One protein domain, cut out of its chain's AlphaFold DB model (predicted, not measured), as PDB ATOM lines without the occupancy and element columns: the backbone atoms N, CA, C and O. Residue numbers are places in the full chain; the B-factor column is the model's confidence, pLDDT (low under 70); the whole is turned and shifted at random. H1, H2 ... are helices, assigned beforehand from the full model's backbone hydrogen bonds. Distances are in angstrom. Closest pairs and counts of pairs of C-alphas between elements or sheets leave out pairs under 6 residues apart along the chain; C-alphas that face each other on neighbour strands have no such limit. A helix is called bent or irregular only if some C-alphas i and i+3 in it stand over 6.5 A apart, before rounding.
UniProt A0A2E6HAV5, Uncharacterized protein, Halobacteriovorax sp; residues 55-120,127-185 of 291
ATOM      1  N   SER A  55       4.787  40.014 -14.253       67.12
ATOM      2  CA  SER A  55       5.534  39.879 -12.994       67.12
ATOM      3  C   SER A  55       4.742  39.072 -11.967       67.12
ATOM      4  O   SER A  55       5.274  38.120 -11.403       67.12
ATOM      5  N   GLU A  56       3.458  39.377 -11.795       71.25
ATOM      6  CA  GLU A  56       2.572  38.691 -10.850       71.25
ATOM      7  C   GLU A  56       2.361  37.220 -11.206       71.25
ATOM      8  O   GLU A  56       2.445  36.349 -10.341       71.25
ATOM      9  N   LEU A  57       2.183  36.907 -12.494       74.62
ATOM     10  CA  LEU A  57       2.070  35.520 -12.953       74.62
ATOM     11  C   LEU A  57       3.362  34.726 -12.710       74.62
ATOM     12  O   LEU A  57       3.303  33.545 -12.361       74.62
ATOM     13  N   LYS A  58       4.536  35.364 -12.815       78.56
ATOM     14  CA  LYS A  58       5.817  34.739 -12.440       78.56
ATOM     15  C   LYS A  58       5.917  34.495 -10.936       78.56
ATOM     16  O   LYS A  58       6.342  33.410 -10.539       78.56
ATOM     17  N   VAL A  59       5.507  35.460 -10.109       80.62
ATOM     18  CA  VAL A  59       5.477  35.304  -8.643       80.62
ATOM     19  C   VAL A  59       4.551  34.155  -8.259       80.62
ATOM     20  O   VAL A  59       4.972  33.245  -7.543       80.62
ATOM     21  N   LEU A  60       3.343  34.124  -8.820       82.50
ATOM     22  CA  LEU A  60       2.380  33.050  -8.602       82.50
ATOM     23  C   LEU A  60       2.953  31.691  -8.997       82.50
ATOM     24  O   LEU A  60       2.859  30.735  -8.232       82.50
ATOM     25  N   SER A  61       3.612  31.621 -10.155       81.94
ATOM     26  CA  SER A  61       4.245  30.391 -10.633       81.94
ATOM     27  C   SER A  61       5.333  29.895  -9.686       81.94
ATOM     28  O   SER A  61       5.370  28.710  -9.374       81.94
ATOM     29  N   SER A  62       6.165  30.799  -9.163       82.06
ATOM     30  CA  SER A  62       7.225  30.454  -8.207       82.06
ATOM     31  C   SER A  62       6.710  30.009  -6.832       82.06
ATOM     32  O   SER A  62       7.406  29.282  -6.127       82.06
ATOM     33  N   LYS A  63       5.503  30.439  -6.440       82.56
ATOM     34  CA  LYS A  63       4.926  30.166  -5.114       82.56
ATOM     35  C   LYS A  63       3.943  28.997  -5.090       82.56
ATOM     36  O   LYS A  63       3.826  28.342  -4.055       82.56
ATOM     37  N   ALA A  64       3.234  28.747  -6.190       83.00
ATOM     38  CA  ALA A  64       2.163  27.754  -6.256       83.00
ATOM     39  C   ALA A  64       2.586  26.429  -6.913       83.00
ATOM     40  O   ALA A  64       2.125  25.370  -6.489       83.00
ATOM     41  N   ALA A  65       3.457  26.456  -7.926       84.69
ATOM     42  CA  ALA A  65       3.900  25.236  -8.595       84.69
ATOM     43  C   ALA A  65       5.115  24.633  -7.874       84.69
ATOM     44  O   ALA A  65       6.154  25.276  -7.735       84.69
ATOM     45  N   LYS A  66       4.997  23.377  -7.435       82.88
ATOM     46  CA  LYS A  66       6.087  22.623  -6.792       82.88
ATOM     47  C   LYS A  66       6.774  21.662  -7.762       82.88
ATOM     48  O   LYS A  66       7.904  21.246  -7.516       82.88
ATOM     49  N   LYS A  67       6.105  21.315  -8.865       85.69
ATOM     50  CA  LYS A  67       6.626  20.452  -9.936       85.69
ATOM     51  C   LYS A  67       6.684  21.200 -11.266       85.69
ATOM     52  O   LYS A  67       5.899  22.112 -11.517       85.69
ATOM     53  N   SER A  68       7.568  20.766 -12.164       80.06
ATOM     54  CA  SER A  68       7.651  21.323 -13.522       80.06
ATOM     55  C   SER A  68       6.361  21.107 -14.320       80.06
ATOM     56  O   SER A  68       5.949  21.992 -15.066       80.06
ATOM     57  N   THR A  69       5.684  19.971 -14.131       82.19
ATOM     58  CA  THR A  69       4.392  19.678 -14.767       82.19
ATOM     59  C   THR A  69       3.280  20.607 -14.274       82.19
ATOM     60  O   THR A  69       2.511  21.113 -15.089       82.19
ATOM     61  N   GLU A  70       3.252  20.922 -12.976       85.38
ATOM     62  CA  GLU A  70       2.331  21.906 -12.388       85.38
ATOM     63  C   GLU A  70       2.583  23.317 -12.932       85.38
ATOM     64  O   GLU A  70       1.630  24.027 -13.226       85.38
ATOM     65  N   ALA A  71       3.847  23.715 -13.120       84.38
ATOM     66  CA  ALA A  71       4.188  25.021 -13.687       84.38
ATOM     67  C   ALA A  71       3.710  25.159 -15.143       84.38
ATOM     68  O   ALA A  71       3.132  26.179 -15.513       84.38
ATOM     69  N   VAL A  72       3.882  24.109 -15.955       85.50
ATOM     70  CA  VAL A  72       3.384  24.075 -17.343       85.50
ATOM     71  C   VAL A  72       1.855  24.124 -17.384       85.50
ATOM     72  O   VAL A  72       1.278  24.822 -18.221       85.50
ATOM     73  N   LEU A  73       1.180  23.388 -16.494       87.31
ATOM     74  CA  LEU A  73      -0.277  23.433 -16.380       87.31
ATOM     75  C   LEU A  73      -0.749  24.830 -15.955       87.31
ATOM     76  O   LEU A  73      -1.658  25.385 -16.569       87.31
ATOM     77  N   LEU A  74      -0.095  25.423 -14.958       88.06
ATOM     78  CA  LEU A  74      -0.398  26.757 -14.455       88.06
ATOM     79  C   LEU A  74      -0.273  27.821 -15.550       88.06
ATOM     80  O   LEU A  74      -1.201  28.604 -15.727       88.06
ATOM     81  N   GLU A  75       0.807  27.811 -16.333       86.69
ATOM     82  CA  GLU A  75       1.006  28.747 -17.448       86.69
ATOM     83  C   GLU A  75      -0.127  28.646 -18.484       86.69
ATOM     84  O   GLU A  75      -0.664  29.655 -18.950       86.69
ATOM     85  N   ARG A  76      -0.557  27.419 -18.806       86.25
ATOM     86  CA  ARG A  76      -1.681  27.186 -19.724       86.25
ATOM     87  C   ARG A  76      -2.997  27.718 -19.160       86.25
ATOM     88  O   ARG A  76      -3.756  28.351 -19.891       86.25
ATOM     89  N   ILE A  77      -3.255  27.497 -17.873       87.25
ATOM     90  CA  ILE A  77      -4.476  27.948 -17.183       87.25
ATOM     91  C   ILE A  77      -4.479  29.463 -16.981       87.25
ATOM     92  O   ILE A  77      -5.536  30.087 -16.982       87.25
ATOM     93  N   GLN A  78      -3.319  30.093 -16.845       86.31
ATOM     94  CA  GLN A  78      -3.200  31.546 -16.729       86.31
ATOM     95  C   GLN A  78      -3.356  32.274 -18.068       86.31
ATOM     96  O   GLN A  78      -3.450  33.499 -18.100       86.31
ATOM     97  N   ASN A  79      -3.458  31.550 -19.186       83.88
ATOM     98  CA  ASN A  79      -3.759  32.154 -20.475       83.88
ATOM     99  C   ASN A  79      -5.261  32.475 -20.602       83.88
ATOM    100  O   ASN A  79      -6.049  31.691 -21.140       83.88
ATOM    101  N   PHE A  80      -5.695  33.604 -20.038       82.31
ATOM    102  CA  PHE A  80      -7.101  34.041 -19.991       82.31
ATOM    103  C   PHE A  80      -7.727  34.388 -21.350       82.31
ATOM    104  O   PHE A  80      -8.940  34.553 -21.411       82.31
ATOM    105  N   SER A  81      -6.953  34.437 -22.443       84.56
ATOM    106  CA  SER A  81      -7.512  34.642 -23.789       84.56
ATOM    107  C   SER A  81      -8.108  33.376 -24.410       84.56
ATOM    108  O   SER A  81      -8.909  33.479 -25.334       84.56
ATOM    109  N   LYS A  82      -7.745  32.189 -23.909       85.00
ATOM    110  CA  LYS A  82      -8.302  30.907 -24.368       85.00
ATOM    111  C   LYS A  82      -9.559  30.527 -23.597       85.00
ATOM    112  O   LYS A  82      -9.695  30.862 -22.425       85.00
ATOM    113  N   ASN A  83     -10.455  29.750 -24.187       86.69
ATOM    114  CA  ASN A  83     -11.540  29.124 -23.426       86.69
ATOM    115  C   ASN A  83     -11.050  27.826 -22.753       86.69
ATOM    116  O   ASN A  83     -10.144  27.162 -23.247       86.69
ATOM    117  N   ILE A  84     -11.662  27.420 -21.639       87.56
ATOM    118  CA  ILE A  84     -11.433  26.105 -21.015       87.56
ATOM    119  C   ILE A  84     -11.614  24.958 -22.020       87.56
ATOM    120  O   ILE A  84     -10.776  24.058 -22.073       87.56
ATOM    121  N   LYS A  85     -12.646  25.040 -22.871       86.44
ATOM    122  CA  LYS A  85     -12.920  24.054 -23.932       86.44
ATOM    123  C   LYS A  85     -11.773  23.892 -24.929       86.44
ATOM    124  O   LYS A  85     -11.636  22.839 -25.534       86.44
ATOM    125  N   GLU A  86     -10.947  24.921 -25.093       85.81
ATOM    126  CA  GLU A  86      -9.772  24.897 -25.970       85.81
ATOM    127  C   GLU A  86      -8.523  24.389 -25.239       85.81
ATOM    128  O   GLU A  86      -7.588  23.895 -25.868       85.81
ATOM    129  N   ILE A  87      -8.485  24.521 -23.909       86.12
ATOM    130  CA  ILE A  87      -7.347  24.102 -23.090       86.12
ATOM    131  C   ILE A  87      -7.392  22.599 -22.843       86.12
ATOM    132  O   ILE A  87      -6.380  21.946 -23.095       86.12
ATOM    133  N   ILE A  88      -8.526  22.059 -22.382       88.31
ATOM    134  CA  ILE A  88      -8.658  20.653 -21.956       88.31
ATOM    135  C   ILE A  88      -8.131  19.666 -23.016       88.31
ATOM    136  O   ILE A  88      -7.282  18.851 -22.661       88.31
ATOM    137  N   PRO A  89      -8.501  19.767 -24.312       86.12
ATOM    138  CA  PRO A  89      -8.029  18.824 -25.332       86.12
ATOM    139  C   PRO A  89      -6.515  18.875 -25.586       86.12
ATOM    140  O   PRO A  89      -5.955  17.964 -26.183       86.12
ATOM    141  N   SER A  90      -5.844  19.956 -25.174       83.94
ATOM    142  CA  SER A  90      -4.396  20.135 -25.344       83.94
ATOM    143  C   SER A  90      -3.567  19.591 -24.176       83.94
ATOM    144  O   SER A  90      -2.330  19.669 -24.211       83.94
ATOM    145  N   LEU A  91      -4.227  19.132 -23.112       85.81
ATOM    146  CA  LEU A  91      -3.581  18.588 -21.925       85.81
ATOM    147  C   LEU A  91      -3.258  17.110 -22.135       85.81
ATOM    148  O   LEU A  91      -3.913  16.419 -22.907       85.81
ATOM    149  N   LYS A  92      -2.208  16.642 -21.458       77.44
ATOM    150  CA  LYS A  92      -1.863  15.220 -21.455       77.44
ATOM    151  C   LYS A  92      -2.946  14.429 -20.727       77.44
ATOM    152  O   LYS A  92      -3.615  14.971 -19.841       77.44
ATOM    153  N   ASP A  93      -3.035  13.143 -21.048       70.75
ATOM    154  CA  ASP A  93      -3.706  12.184 -20.181       70.75
ATOM    155  C   ASP A  93      -3.119  12.334 -18.769       70.75
ATOM    156  O   ASP A  93      -1.906  12.453 -18.610       70.75
ATOM    157  N   GLU A  94      -3.990  12.392 -17.763       80.25
ATOM    158  CA  GLU A  94      -3.659  12.486 -16.331       80.25
ATOM    159  C   GLU A  94      -3.432  13.872 -15.698       80.25
ATOM    160  O   GLU A  94      -3.185  13.940 -14.496       80.25
ATOM    161  N   TRP A  95      -3.649  14.978 -16.422       91.19
ATOM    162  CA  TRP A  95      -3.468  16.340 -15.874       91.19
ATOM    163  C   TRP A  95      -4.257  16.642 -14.583       91.19
ATOM    164  O   TRP A  95      -3.953  17.619 -13.892       91.19
ATOM    165  N   GLN A  96      -5.290  15.855 -14.261       93.44
ATOM    166  CA  GLN A  96      -6.107  16.051 -13.067       93.44
ATOM    167  C   GLN A  96      -5.300  15.958 -11.770       93.44
ATOM    168  O   GLN A  96      -5.625  16.669 -10.824       93.44
ATOM    169  N   GLU A  97      -4.255  15.130 -11.703       91.62
ATOM    170  CA  GLU A  97      -3.481  14.974 -10.466       91.62
ATOM    171  C   GLU A  97      -2.601  16.205 -10.215       91.62
ATOM    172  O   GLU A  97      -2.587  16.744  -9.103       91.62
ATOM    173  N   GLU A  98      -1.967  16.750 -11.259       91.69
ATOM    174  CA  GLU A  98      -1.329  18.065 -11.191       91.69
ATOM    175  C   GLU A  98      -2.340  19.168 -10.883       91.69
ATOM    176  O   GLU A  98      -2.056  20.047 -10.074       91.69
ATOM    177  N   GLY A  99      -3.525  19.119 -11.493       92.75
ATOM    178  CA  GLY A  99      -4.588  20.093 -11.270       92.75
ATOM    179  C   GLY A  99      -5.040  20.143  -9.811       92.75
ATOM    180  O   GLY A  99      -5.071  21.210  -9.197       92.75
ATOM    181  N   LYS A 100      -5.332  18.991  -9.207       93.88
ATOM    182  CA  LYS A 100      -5.697  18.906  -7.786       93.88
ATOM    183  C   LYS A 100      -4.563  19.371  -6.878       93.88
ATOM    184  O   LYS A 100      -4.805  20.120  -5.931       93.88
ATOM    185  N   SER A 101      -3.328  18.960  -7.171       92.25
ATOM    186  CA  SER A 101      -2.165  19.381  -6.388       92.25
ATOM    187  C   SER A 101      -1.967  20.896  -6.450       92.25
ATOM    188  O   SER A 101      -1.780  21.542  -5.418       92.25
ATOM    189  N   LEU A 102      -2.102  21.478  -7.643       92.69
ATOM    190  CA  LEU A 102      -1.997  22.911  -7.868       92.69
ATOM    191  C   LEU A 102      -3.116  23.688  -7.162       92.69
ATOM    192  O   LEU A 102      -2.829  24.715  -6.556       92.69
ATOM    193  N   LEU A 103      -4.361  23.197  -7.161       94.19
ATOM    194  CA  LEU A 103      -5.457  23.808  -6.394       94.19
ATOM    195  C   LEU A 103      -5.146  23.893  -4.901       94.19
ATOM    196  O   LEU A 103      -5.344  24.949  -4.299       94.19
ATOM    197  N   LYS A 104      -4.628  22.804  -4.323       91.75
ATOM    198  CA  LYS A 104      -4.228  22.765  -2.913       91.75
ATOM    199  C   LYS A 104      -3.080  23.733  -2.632       91.75
ATOM    200  O   LYS A 104      -3.159  24.522  -1.700       91.75
ATOM    201  N   ASN A 105      -2.047  23.739  -3.476       91.75
ATOM    202  CA  ASN A 105      -0.920  24.659  -3.318       91.75
ATOM    203  C   ASN A 105      -1.348  26.131  -3.435       91.75
ATOM    204  O   ASN A 105      -0.829  26.977  -2.706       91.75
ATOM    205  N   LEU A 106      -2.285  26.432  -4.343       91.81
ATOM    206  CA  LEU A 106      -2.861  27.765  -4.498       91.81
ATOM    207  C   LEU A 106      -3.631  28.186  -3.246       91.81
ATOM    208  O   LEU A 106      -3.488  29.321  -2.804       91.81
ATOM    209  N   GLU A 107      -4.394  27.280  -2.640       91.12
ATOM    210  CA  GLU A 107      -5.116  27.566  -1.399       91.12
ATOM    211  C   GLU A 107      -4.162  27.812  -0.224       91.12
ATOM    212  O   GLU A 107      -4.301  28.793   0.509       91.12
ATOM    213  N   ASP A 108      -3.127  26.982  -0.097       89.62
ATOM    214  CA  ASP A 108      -2.110  27.126   0.945       89.62
ATOM    215  C   ASP A 108      -1.293  28.423   0.791       89.62
ATOM    216  O   ASP A 108      -0.814  28.989   1.779       89.62
ATOM    217  N   CYS A 109      -1.051  28.898  -0.437       89.44
ATOM    218  CA  CYS A 109      -0.371  30.181  -0.642       89.44
ATOM    219  C   CYS A 109      -1.303  31.377  -0.431       89.44
ATOM    220  O   CYS A 109      -0.861  32.382   0.128       89.44
ATOM    221  N   GLN A 110      -2.583  31.252  -0.798       88.19
ATOM    222  CA  GLN A 110      -3.606  32.270  -0.556       88.19
ATOM    223  C   GLN A 110      -3.683  32.621   0.930       88.19
ATOM    224  O   GLN A 110      -3.581  33.789   1.289       88.19
ATOM    225  N   GLY A 111      -3.777  31.604   1.793       84.56
ATOM    226  CA  GLY A 111      -3.907  31.797   3.239       84.56
ATOM    227  C   GLY A 111      -2.662  32.345   3.947       84.56
ATOM    228  O   GLY A 111      -2.758  32.723   5.110       84.56
ATOM    229  N   ARG A 112      -1.492  32.379   3.288       85.25
ATOM    230  CA  ARG A 112      -0.240  32.878   3.887       85.25
ATOM    231  C   ARG A 112       0.025  34.340   3.559       85.25
ATOM    232  O   ARG A 112       0.263  35.132   4.462       85.25
ATOM    233  N   ASP A 113       0.047  34.672   2.274       84.19
ATOM    234  CA  ASP A 113       0.423  36.000   1.784       84.19
ATOM    235  C   ASP A 113      -0.248  36.333   0.446       84.19
ATOM    236  O   ASP A 113       0.342  37.004  -0.402       84.19
ATOM    237  N   PHE A 114      -1.450  35.790   0.216       86.56
ATOM    238  CA  PHE A 114      -2.171  35.893  -1.055       86.56
ATOM    239  C   PHE A 114      -1.319  35.469  -2.257       86.56
ATOM    240  O   PHE A 114      -1.428  36.023  -3.348       86.56
ATOM    241  N   CYS A 115      -0.432  34.489  -2.053       86.62
ATOM    242  CA  CYS A 115       0.549  34.035  -3.035       86.62
ATOM    243  C   CYS A 115       1.485  35.153  -3.532       86.62
ATOM    244  O   CYS A 115       1.911  35.138  -4.687       86.62
ATOM    245  N   GLY A 116       1.836  36.113  -2.671       81.50
ATOM    246  CA  GLY A 116       2.704  37.244  -3.003       81.50
ATOM    247  C   GLY A 116       2.074  38.326  -3.865       81.50
ATOM    248  O   GLY A 116       2.817  39.165  -4.370       81.50
ATOM    249  N   MET A 117       0.754  38.305  -4.045       83.88
ATOM    250  CA  MET A 117       0.039  39.386  -4.719       83.88
ATOM    251  C   MET A 117       0.135  40.659  -3.878       83.88
ATOM    252  O   MET A 117       0.217  40.594  -2.649       83.88
ATOM    253  N   GLN A 118       0.204  41.806  -4.542       82.62
ATOM    254  CA  GLN A 118       0.306  43.111  -3.898       82.62
ATOM    255  C   GLN A 118      -0.934  43.948  -4.232       82.62
ATOM    256  O   GLN A 118      -1.612  43.642  -5.213       82.62
ATOM    257  N   PRO A 119      -1.245  44.971  -3.421       83.50
ATOM    258  CA  PRO A 119      -2.239  45.972  -3.780       83.50
ATOM    259  C   PRO A 119      -1.899  46.675  -5.098       83.50
ATOM    260  O   PRO A 119      -0.723  46.798  -5.456       83.50
ATOM    261  N   ASP A 120      -2.933  47.180  -5.762       80.00
ATOM    262  CA  ASP A 120      -2.827  48.038  -6.937       80.00
ATOM    263  C   ASP A 120      -2.110  49.364  -6.597       80.00
ATOM    264  O   ASP A 120      -1.852  49.688  -5.433       80.00
ATOM    265  N   GLU A 127      -8.827  40.568  -2.255       86.88
ATOM    266  CA  GLU A 127      -8.423  39.197  -1.935       86.88
ATOM    267  C   GLU A 127      -9.205  38.154  -2.752       86.88
ATOM    268  O   GLU A 127      -8.677  37.090  -3.102       86.88
ATOM    269  N   SER A 128     -10.462  38.465  -3.091       86.12
ATOM    270  CA  SER A 128     -11.350  37.565  -3.818       86.12
ATOM    271  C   SER A 128     -11.065  37.536  -5.319       86.12
ATOM    272  O   SER A 128     -11.322  36.516  -5.954       86.12
ATOM    273  N   GLU A 129     -10.450  38.579  -5.882       85.75
ATOM    274  CA  GLU A 129     -10.225  38.734  -7.328       85.75
ATOM    275  C   GLU A 129      -8.745  38.662  -7.748       85.75
ATOM    276  O   GLU A 129      -8.384  38.972  -8.893       85.75
ATOM    277  N   THR A 130      -7.881  38.175  -6.855       87.75
ATOM    278  CA  THR A 130      -6.464  37.914  -7.147       87.75
ATOM    279  C   THR A 130      -6.273  36.961  -8.335       87.75
ATOM    280  O   THR A 130      -7.092  36.076  -8.603       87.75
ATOM    281  N   HIS A 131      -5.133  37.062  -9.031       87.31
ATOM    282  CA  HIS A 131      -4.783  36.110 -10.095       87.31
ATOM    283  C   HIS A 131      -4.773  34.658  -9.609       87.31
ATOM    284  O   HIS A 131      -5.201  33.765 -10.338       87.31
ATOM    285  N   ALA A 132      -4.364  34.426  -8.361       89.31
ATOM    286  CA  ALA A 132      -4.423  33.111  -7.742       89.31
ATOM    287  C   ALA A 132      -5.873  32.601  -7.607       89.31
ATOM    288  O   ALA A 132      -6.131  31.452  -7.969       89.31
ATOM    289  N   ARG A 133      -6.835  33.445  -7.186       91.00
ATOM    290  CA  ARG A 133      -8.262  33.065  -7.124       91.00
ATOM    291  C   ARG A 133      -8.819  32.793  -8.514       91.00
ATOM    292  O   ARG A 133      -9.442  31.756  -8.732       91.00
ATOM    293  N   LYS A 134      -8.516  33.655  -9.488       91.25
ATOM    294  CA  LYS A 134      -8.916  33.469 -10.894       91.25
ATOM    295  C   LYS A 134      -8.394  32.147 -11.467       91.25
ATOM    296  O   LYS A 134      -9.128  31.443 -12.160       91.25
ATOM    297  N   THR A 135      -7.152  31.778 -11.153       92.00
ATOM    298  CA  THR A 135      -6.584  30.475 -11.526       92.00
ATOM    299  C   THR A 135      -7.309  29.319 -10.836       92.00
ATOM    300  O   THR A 135      -7.653  28.357 -11.519       92.00
ATOM    301  N   GLN A 136      -7.581  29.402  -9.526       94.25
ATOM    302  CA  GLN A 136      -8.318  28.354  -8.806       94.25
ATOM    303  C   GLN A 136      -9.708  28.122  -9.402       94.25
ATOM    304  O   GLN A 136     -10.066  26.981  -9.681       94.25
ATOM    305  N   VAL A 137     -10.460  29.198  -9.661       94.62
ATOM    306  CA  VAL A 137     -11.781  29.130 -10.304       94.62
ATOM    307  C   VAL A 137     -11.689  28.376 -11.623       94.62
ATOM    308  O   VAL A 137     -12.423  27.418 -11.841       94.62
ATOM    309  N   ARG A 138     -10.755  28.773 -12.489       94.38
ATOM    310  CA  ARG A 138     -10.626  28.189 -13.824       94.38
ATOM    311  C   ARG A 138     -10.210  26.722 -13.793       94.38
ATOM    312  O   ARG A 138     -10.697  25.922 -14.585       94.38
ATOM    313  N   LEU A 139      -9.318  26.365 -12.877       95.19
ATOM    314  CA  LEU A 139      -8.865  24.992 -12.707       95.19
ATOM    315  C   LEU A 139      -9.984  24.097 -12.152       95.19
ATOM    316  O   LEU A 139     -10.155  22.969 -12.610       95.19
ATOM    317  N   LEU A 140     -10.805  24.619 -11.238       96.31
ATOM    318  CA  LEU A 140     -11.994  23.924 -10.749       96.31
ATOM    319  C   LEU A 140     -13.079  23.788 -11.830       96.31
ATOM    320  O   LEU A 140     -13.691  22.729 -11.948       96.31
ATOM    321  N   GLU A 141     -13.279  24.819 -12.656       95.38
ATOM    322  CA  GLU A 141     -14.153  24.770 -13.838       95.38
ATOM    323  C   GLU A 141     -13.712  23.676 -14.817       95.38
ATOM    324  O   GLU A 141     -14.549  22.920 -15.304       95.38
ATOM    325  N   MET A 142     -12.405  23.551 -15.066       95.12
ATOM    326  CA  MET A 142     -11.851  22.491 -15.913       95.12
ATOM    327  C   MET A 142     -12.138  21.098 -15.348       95.12
ATOM    328  O   MET A 142     -12.592  20.229 -16.088       95.12
ATOM    329  N   LEU A 143     -11.912  20.890 -14.045       96.12
ATOM    330  CA  LEU A 143     -12.207  19.615 -13.383       96.12
ATOM    331  C   LEU A 143     -13.701  19.272 -13.471       96.12
ATOM    332  O   LEU A 143     -14.056  18.149 -13.818       96.12
ATOM    333  N   ASN A 144     -14.578  20.248 -13.218       95.44
ATOM    334  CA  ASN A 144     -16.023  20.067 -13.340       95.44
ATOM    335  C   ASN A 144     -16.436  19.704 -14.762       95.44
ATOM    336  O   ASN A 144     -17.206  18.767 -14.944       95.44
ATOM    337  N   GLN A 145     -15.907  20.403 -15.766       94.81
ATOM    338  CA  GLN A 145     -16.244  20.121 -17.155       94.81
ATOM    339  C   GLN A 145     -15.778  18.719 -17.572       94.81
ATOM    340  O   GLN A 145     -16.545  17.972 -18.171       94.81
ATOM    341  N   SER A 146     -14.555  18.321 -17.215       94.38
ATOM    342  CA  SER A 146     -14.068  16.972 -17.518       94.38
ATOM    343  C   SER A 146     -14.859  15.881 -16.789       94.38
ATOM    344  O   SER A 146     -15.078  14.811 -17.360       94.38
ATOM    345  N   PHE A 147     -15.339  16.141 -15.568       94.81
ATOM    346  CA  PHE A 147     -16.276  15.246 -14.885       94.81
ATOM    347  C   PHE A 147     -17.630  15.172 -15.607       94.81
ATOM    348  O   PHE A 147     -18.127  14.075 -15.832       94.81
ATOM    349  N   GLU A 148     -18.213  16.311 -15.993       93.38
ATOM    350  CA  GLU A 148     -19.492  16.377 -16.715       93.38
ATOM    351  C   GLU A 148     -19.428  15.617 -18.059       93.38
ATOM    352  O   GLU A 148     -20.391  14.952 -18.434       93.38
ATOM    353  N   GLU A 149     -18.291  15.668 -18.763       91.81
ATOM    354  CA  GLU A 149     -18.094  15.003 -20.060       91.81
ATOM    355  C   GLU A 149     -17.817  13.495 -19.952       91.81
ATOM    356  O   GLU A 149     -18.259  12.727 -20.805       91.81
ATOM    357  N   SER A 150     -17.072  13.059 -18.930       92.25
ATOM    358  CA  SER A 150     -16.599  11.666 -18.823       92.25
ATOM    359  C   SER A 150     -17.308  10.828 -17.758       92.25
ATOM    360  O   SER A 150     -17.273   9.601 -17.821       92.25
ATOM    361  N   GLY A 151     -17.899  11.465 -16.744       91.69
ATOM    362  CA  GLY A 151     -18.382  10.821 -15.520       91.69
ATOM    363  C   GLY A 151     -17.274  10.267 -14.611       91.69
ATOM    364  O   GLY A 151     -17.572   9.620 -13.603       91.69
ATOM    365  N   ASP A 152     -15.997  10.487 -14.940       93.00
ATOM    366  CA  ASP A 152     -14.873   9.884 -14.230       93.00
ATOM    367  C   ASP A 152     -14.588  10.612 -12.908       93.00
ATOM    368  O   ASP A 152     -14.204  11.785 -12.865       93.00
ATOM    369  N   LYS A 153     -14.723   9.882 -11.796       93.31
ATOM    370  CA  LYS A 153     -14.515  10.408 -10.441       93.31
ATOM    371  C   LYS A 153     -13.095  10.912 -10.193       93.31
ATOM    372  O   LYS A 153     -12.900  11.649  -9.228       93.31
ATOM    373  N   LYS A 154     -12.111  10.587 -11.040       93.62
ATOM    374  CA  LYS A 154     -10.758  11.151 -10.923       93.62
ATOM    375  C   LYS A 154     -10.729  12.673 -11.041       93.62
ATOM    376  O   LYS A 154      -9.767  13.273 -10.590       93.62
ATOM    377  N   PHE A 155     -11.750  13.310 -11.605       94.75
ATOM    378  CA  PHE A 155     -11.841  14.771 -11.665       94.75
ATOM    379  C   PHE A 155     -12.465  15.396 -10.409       94.75
ATOM    380  O   PHE A 155     -12.563  16.620 -10.308       94.75
ATOM    381  N   LEU A 156     -12.875  14.576  -9.435       95.12
ATOM    382  CA  LEU A 156     -13.453  15.063  -8.192       95.12
ATOM    383  C   LEU A 156     -12.374  15.366  -7.146       95.12
ATOM    384  O   LEU A 156     -11.422  14.602  -6.979       95.12
ATOM    385  N   LEU A 157     -12.531  16.483  -6.437       94.12
ATOM    386  CA  LEU A 157     -11.638  16.893  -5.347       94.12
ATOM    387  C   LEU A 157     -12.012  16.256  -4.012       94.12
ATOM    388  O   LEU A 157     -13.156  15.848  -3.787       94.12
ATOM    389  N   ASP A 158     -11.050  16.241  -3.095       89.75
ATOM    390  CA  ASP A 158     -11.282  15.873  -1.704       89.75
ATOM    391  C   ASP A 158     -12.151  16.916  -0.992       89.75
ATOM    392  O   ASP A 158     -11.992  18.128  -1.163       89.75
ATOM    393  N   SER A 159     -13.064  16.441  -0.146       86.06
ATOM    394  CA  SER A 159     -14.060  17.279   0.532       86.06
ATOM    395  C   SER A 159     -13.440  18.273   1.518       86.06
ATOM    396  O   SER A 159     -14.027  19.319   1.794       86.06
ATOM    397  N   GLU A 160     -12.242  17.974   2.027       83.31
ATOM    398  CA  GLU A 160     -11.457  18.887   2.863       83.31
ATOM    399  C   GLU A 160     -11.075  20.158   2.090       83.31
ATOM    400  O   GLU A 160     -11.313  21.262   2.576       83.31
ATOM    401  N   VAL A 161     -10.587  20.009   0.852       87.62
ATOM    402  CA  VAL A 161     -10.220  21.137  -0.022       87.62
ATOM    403  C   VAL A 161     -11.465  21.934  -0.412       87.62
ATOM    404  O   VAL A 161     -11.485  23.157  -0.328       87.62
ATOM    405  N   LEU A 162     -12.552  21.244  -0.769       90.38
ATOM    406  CA  LEU A 162     -13.817  21.899  -1.119       90.38
ATOM    407  C   LEU A 162     -14.376  22.731   0.048       90.38
ATOM    408  O   LEU A 162     -14.927  23.808  -0.162       90.38
ATOM    409  N   SER A 163     -14.195  22.275   1.290       84.56
ATOM    410  CA  SER A 163     -14.671  22.994   2.476       84.56
ATOM    411  C   SER A 163     -13.975  24.344   2.682       84.56
ATOM    412  O   SER A 163     -14.591  25.256   3.234       84.56
ATOM    413  N   SER A 164     -12.715  24.496   2.256       86.88
ATOM    414  CA  SER A 164     -12.021  25.788   2.338       86.88
ATOM    415  C   SER A 164     -12.545  26.764   1.281       86.88
ATOM    416  O   SER A 164     -12.808  27.925   1.586       86.88
ATOM    417  N   PHE A 165     -12.828  26.272   0.072       90.31
ATOM    418  CA  PHE A 165     -13.366  27.078  -1.024       90.31
ATOM    419  C   PHE A 165     -14.760  27.643  -0.732       90.31
ATOM    420  O   PHE A 165     -15.060  28.766  -1.140       90.31
ATOM    421  N   LEU A 166     -15.592  26.917   0.024       86.31
ATOM    422  CA  LEU A 166     -16.904  27.410   0.466       86.31
ATOM    423  C   LEU A 166     -16.833  28.640   1.375       86.31
ATOM    424  O   LEU A 166     -17.803  29.386   1.459       86.31
ATOM    425  N   LYS A 167     -15.703  28.840   2.056       83.94
ATOM    426  CA  LYS A 167     -15.457  29.997   2.928       83.94
ATOM    427  C   LYS A 167     -14.759  31.139   2.191       83.94
ATOM    428  O   LYS A 167     -14.429  32.152   2.798       83.94
ATOM    429  N   SER A 168     -14.470  30.965   0.900       83.69
ATOM    430  CA  SER A 168     -13.855  32.025   0.111       83.69
ATOM    431  C   SER A 168     -14.858  33.154  -0.129       83.69
ATOM    432  O   SER A 168     -16.048  32.916  -0.294       83.69
ATOM    433  N   GLY A 169     -14.382  34.396  -0.212       81.56
ATOM    434  CA  GLY A 169     -15.211  35.523  -0.656       81.56
ATOM    435  C   GLY A 169     -15.518  35.511  -2.161       81.56
ATOM    436  O   GLY A 169     -16.191  36.415  -2.644       81.56
ATOM    437  N   ASN A 170     -15.019  34.524  -2.921       89.50
ATOM    438  CA  ASN A 170     -15.158  34.477  -4.375       89.50
ATOM    439  C   ASN A 170     -16.397  33.663  -4.788       89.50
ATOM    440  O   ASN A 170     -16.410  32.431  -4.713       89.50
ATOM    441  N   GLU A 171     -17.429  34.348  -5.290       89.50
ATOM    442  CA  GLU A 171     -18.704  33.725  -5.676       89.50
ATOM    443  C   GLU A 171     -18.542  32.629  -6.740       89.50
ATOM    444  O   GLU A 171     -19.195  31.584  -6.669       89.50
ATOM    445  N   ARG A 172     -17.659  32.834  -7.727       91.00
ATOM    446  CA  ARG A 172     -17.424  31.849  -8.792       91.00
ATOM    447  C   ARG A 172     -16.779  30.585  -8.242       91.00
ATOM    448  O   ARG A 172     -17.183  29.490  -8.624       91.00
ATOM    449  N   LEU A 173     -15.811  30.717  -7.337       92.50
ATOM    450  CA  LEU A 173     -15.144  29.579  -6.710       92.50
ATOM    451  C   LEU A 173     -16.137  28.766  -5.875       92.50
ATOM    452  O   LEU A 173     -16.189  27.542  -6.005       92.50
ATOM    453  N   ILE A 174     -16.977  29.447  -5.091       90.31
ATOM    454  CA  ILE A 174     -18.054  28.825  -4.315       90.31
ATOM    455  C   ILE A 174     -19.010  28.043  -5.235       90.31
ATOM    456  O   ILE A 174     -19.271  26.863  -4.998       90.31
ATOM    457  N   LEU A 175     -19.482  28.651  -6.329       89.50
ATOM    458  CA  LEU A 175     -20.391  27.996  -7.281       89.50
ATOM    459  C   LEU A 175     -19.791  26.725  -7.898       89.50
ATOM    460  O   LEU A 175     -20.461  25.696  -7.999       89.50
ATOM    461  N   GLN A 176     -18.519  26.770  -8.290       93.50
ATOM    462  CA  GLN A 176     -17.830  25.609  -8.859       93.50
ATOM    463  C   GLN A 176     -17.566  24.522  -7.808       93.50
ATOM    464  O   GLN A 176     -17.614  23.331  -8.119       93.50
ATOM    465  N   THR A 177     -17.364  24.918  -6.553       93.75
ATOM    466  CA  THR A 177     -17.241  24.004  -5.410       93.75
ATOM    467  C   THR A 177     -18.552  23.266  -5.157       93.75
ATOM    468  O   THR A 177     -18.548  22.059  -4.914       93.75
ATOM    469  N   PHE A 178     -19.698  23.936  -5.298       89.75
ATOM    470  CA  PHE A 178     -20.994  23.269  -5.181       89.75
ATOM    471  C   PHE A 178     -21.224  22.207  -6.244       89.75
ATOM    472  O   PHE A 178     -21.765  21.151  -5.920       89.75
ATOM    473  N   LYS A 179     -20.789  22.435  -7.488       90.88
ATOM    474  CA  LYS A 179     -20.889  21.414  -8.541       90.88
ATOM    475  C   LYS A 179     -20.149  20.129  -8.161       90.88
ATOM    476  O   LYS A 179     -20.729  19.050  -8.260       90.88
ATOM    477  N   GLN A 180     -18.920  20.251  -7.655       94.19
ATOM    478  CA  GLN A 180     -18.139  19.124  -7.130       94.19
ATOM    479  C   GLN A 180     -18.873  18.404  -5.994       94.19
ATOM    480  O   GLN A 180     -19.027  17.186  -6.012       94.19
ATOM    481  N   LEU A 181     -19.359  19.156  -5.003       92.19
ATOM    482  CA  LEU A 181     -20.051  18.587  -3.846       92.19
ATOM    483  C   LEU A 181     -21.362  17.898  -4.234       92.19
ATOM    484  O   LEU A 181     -21.678  16.838  -3.695       92.19
ATOM    485  N   LYS A 182     -22.105  18.452  -5.198       89.31
ATOM    486  CA  LYS A 182     -23.311  17.832  -5.757       89.31
ATOM    487  C   LYS A 182     -22.976  16.536  -6.489       89.31
ATOM    488  O   LYS A 182     -23.610  15.521  -6.221       89.31
ATOM    489  N   ALA A 183     -21.945  16.541  -7.334       90.88
ATOM    490  CA  ALA A 183     -21.451  15.345  -8.018       90.88
ATOM    491  C   ALA A 183     -21.008  14.236  -7.045       90.88
ATOM    492  O   ALA A 183     -21.185  13.052  -7.326       90.88
ATOM    493  N   LYS A 184     -20.474  14.617  -5.879       92.06
ATOM    494  CA  LYS A 184     -20.099  13.691  -4.799       92.06
ATOM    495  C   LYS A 184     -21.280  13.235  -3.930       92.06
ATOM    496  O   LYS A 184     -21.116  12.298  -3.158       92.06
ATOM    497  N   GLY A 185     -22.450  13.872  -4.026       89.38
ATOM    498  CA  GLY A 185     -23.574  13.637  -3.109       89.38
ATOM    499  C   GLY A 185     -23.347  14.190  -1.694       89.38
ATOM    500  O   GLY A 185     -24.023  13.785  -0.755       89.38
TER     501      GLY A 185
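Overview. This is residues 55 to 120 and 127 to 185 of the 291 residues of an uncharacterized protein of Halobacteriovorax sp (UniProt A0A2E6HAV5). One long helix, H5, runs through the middle, with H4 beside it running the opposite way. H1, H2 and H3 cross on one side of H5, H1 at its first residues, while a hairpin of H6 and H7 covers the opposite side, with H7 packed along H5. The printed part has 125 residues with seven named helices, H1 to H7 in order, and no named strand; the class is all helix. It is compact, with a radius of gyration of the C-alphas of 13.5 A, and spans 40 by 31 by 24 A.

Arrangement. H1, residues 55 to 64, and H2, residues 68 to 77, only just touch, with 3 pairs of C-alphas within 8 A, the closest those of Ser 61 and Ala 71 at 6.2 A. H1 touches H4, residues 95 to 116, at a steep tilt of 68 degrees, only just short of about perpendicular; the closest C-alphas are those of Ala 64 and Asn 105, 5.3 A apart. The hub is H5, residues 131 to 150, which touches five helices. With residues 131 to 132 alone it touches H1, the closest C-alphas being those of Leu 60 and Ala 132 at 6.9 A. H2 is about perpendicular to H5, at 90 degrees, and touches it, closest at the C-alphas of Ile 77 and Thr 135, 6.5 A. H3, residues 84 to 90, touches H5, closest at the C-alphas of Ile 84 and Met 142, 6.3 A. H4 touches H5 at a shallow tilt of 21 degrees, opposite ways; the C-alphas of Leu 103 and Gln 136 are closest, at 5.9 A. H7, residues 171 to 184, touches H5 at a shallow tilt of 30 degrees, the same way, closest at the C-alphas of Val 137 and Leu 173, 4.9 A. H6, residues 159 to 165, forms a helical hairpin with H7, closest at the C-alphas of Leu 162 and Thr 177, 5.9 A; H6 and H5 are apart. Every O i to N i+4 pair is within hydrogen-bond range in H1, H2, H5 and H7, against 15 of 18 in H4, 2 of 3 in H6 and 1 of 3 in H3, where 2 of 4 O i to N i+3 pairs are.

Along the chain. H1 begins at C-alpha 55, (5.534, 39.879, -12.994). H4 spans 25.3 A, has a kink of 95 degrees near residue 110 and is irregular, with C-alphas 112 and 115 7.1 A apart. H5 spans 28.5 A, and H7 spans 20.1 A to C-alpha 184, (-20.099, 13.691, -4.799).

Size, cuts and confidence. The C-alphas farthest apart are those of Asp 120 and Gly 151, 41.2 A. Residues 121 to 126 are not printed, and C-alphas 120 and 127 are 11.6 A apart across this cut. Of the links printed whole, none is long. Only residue 55 has pLDDT under 70.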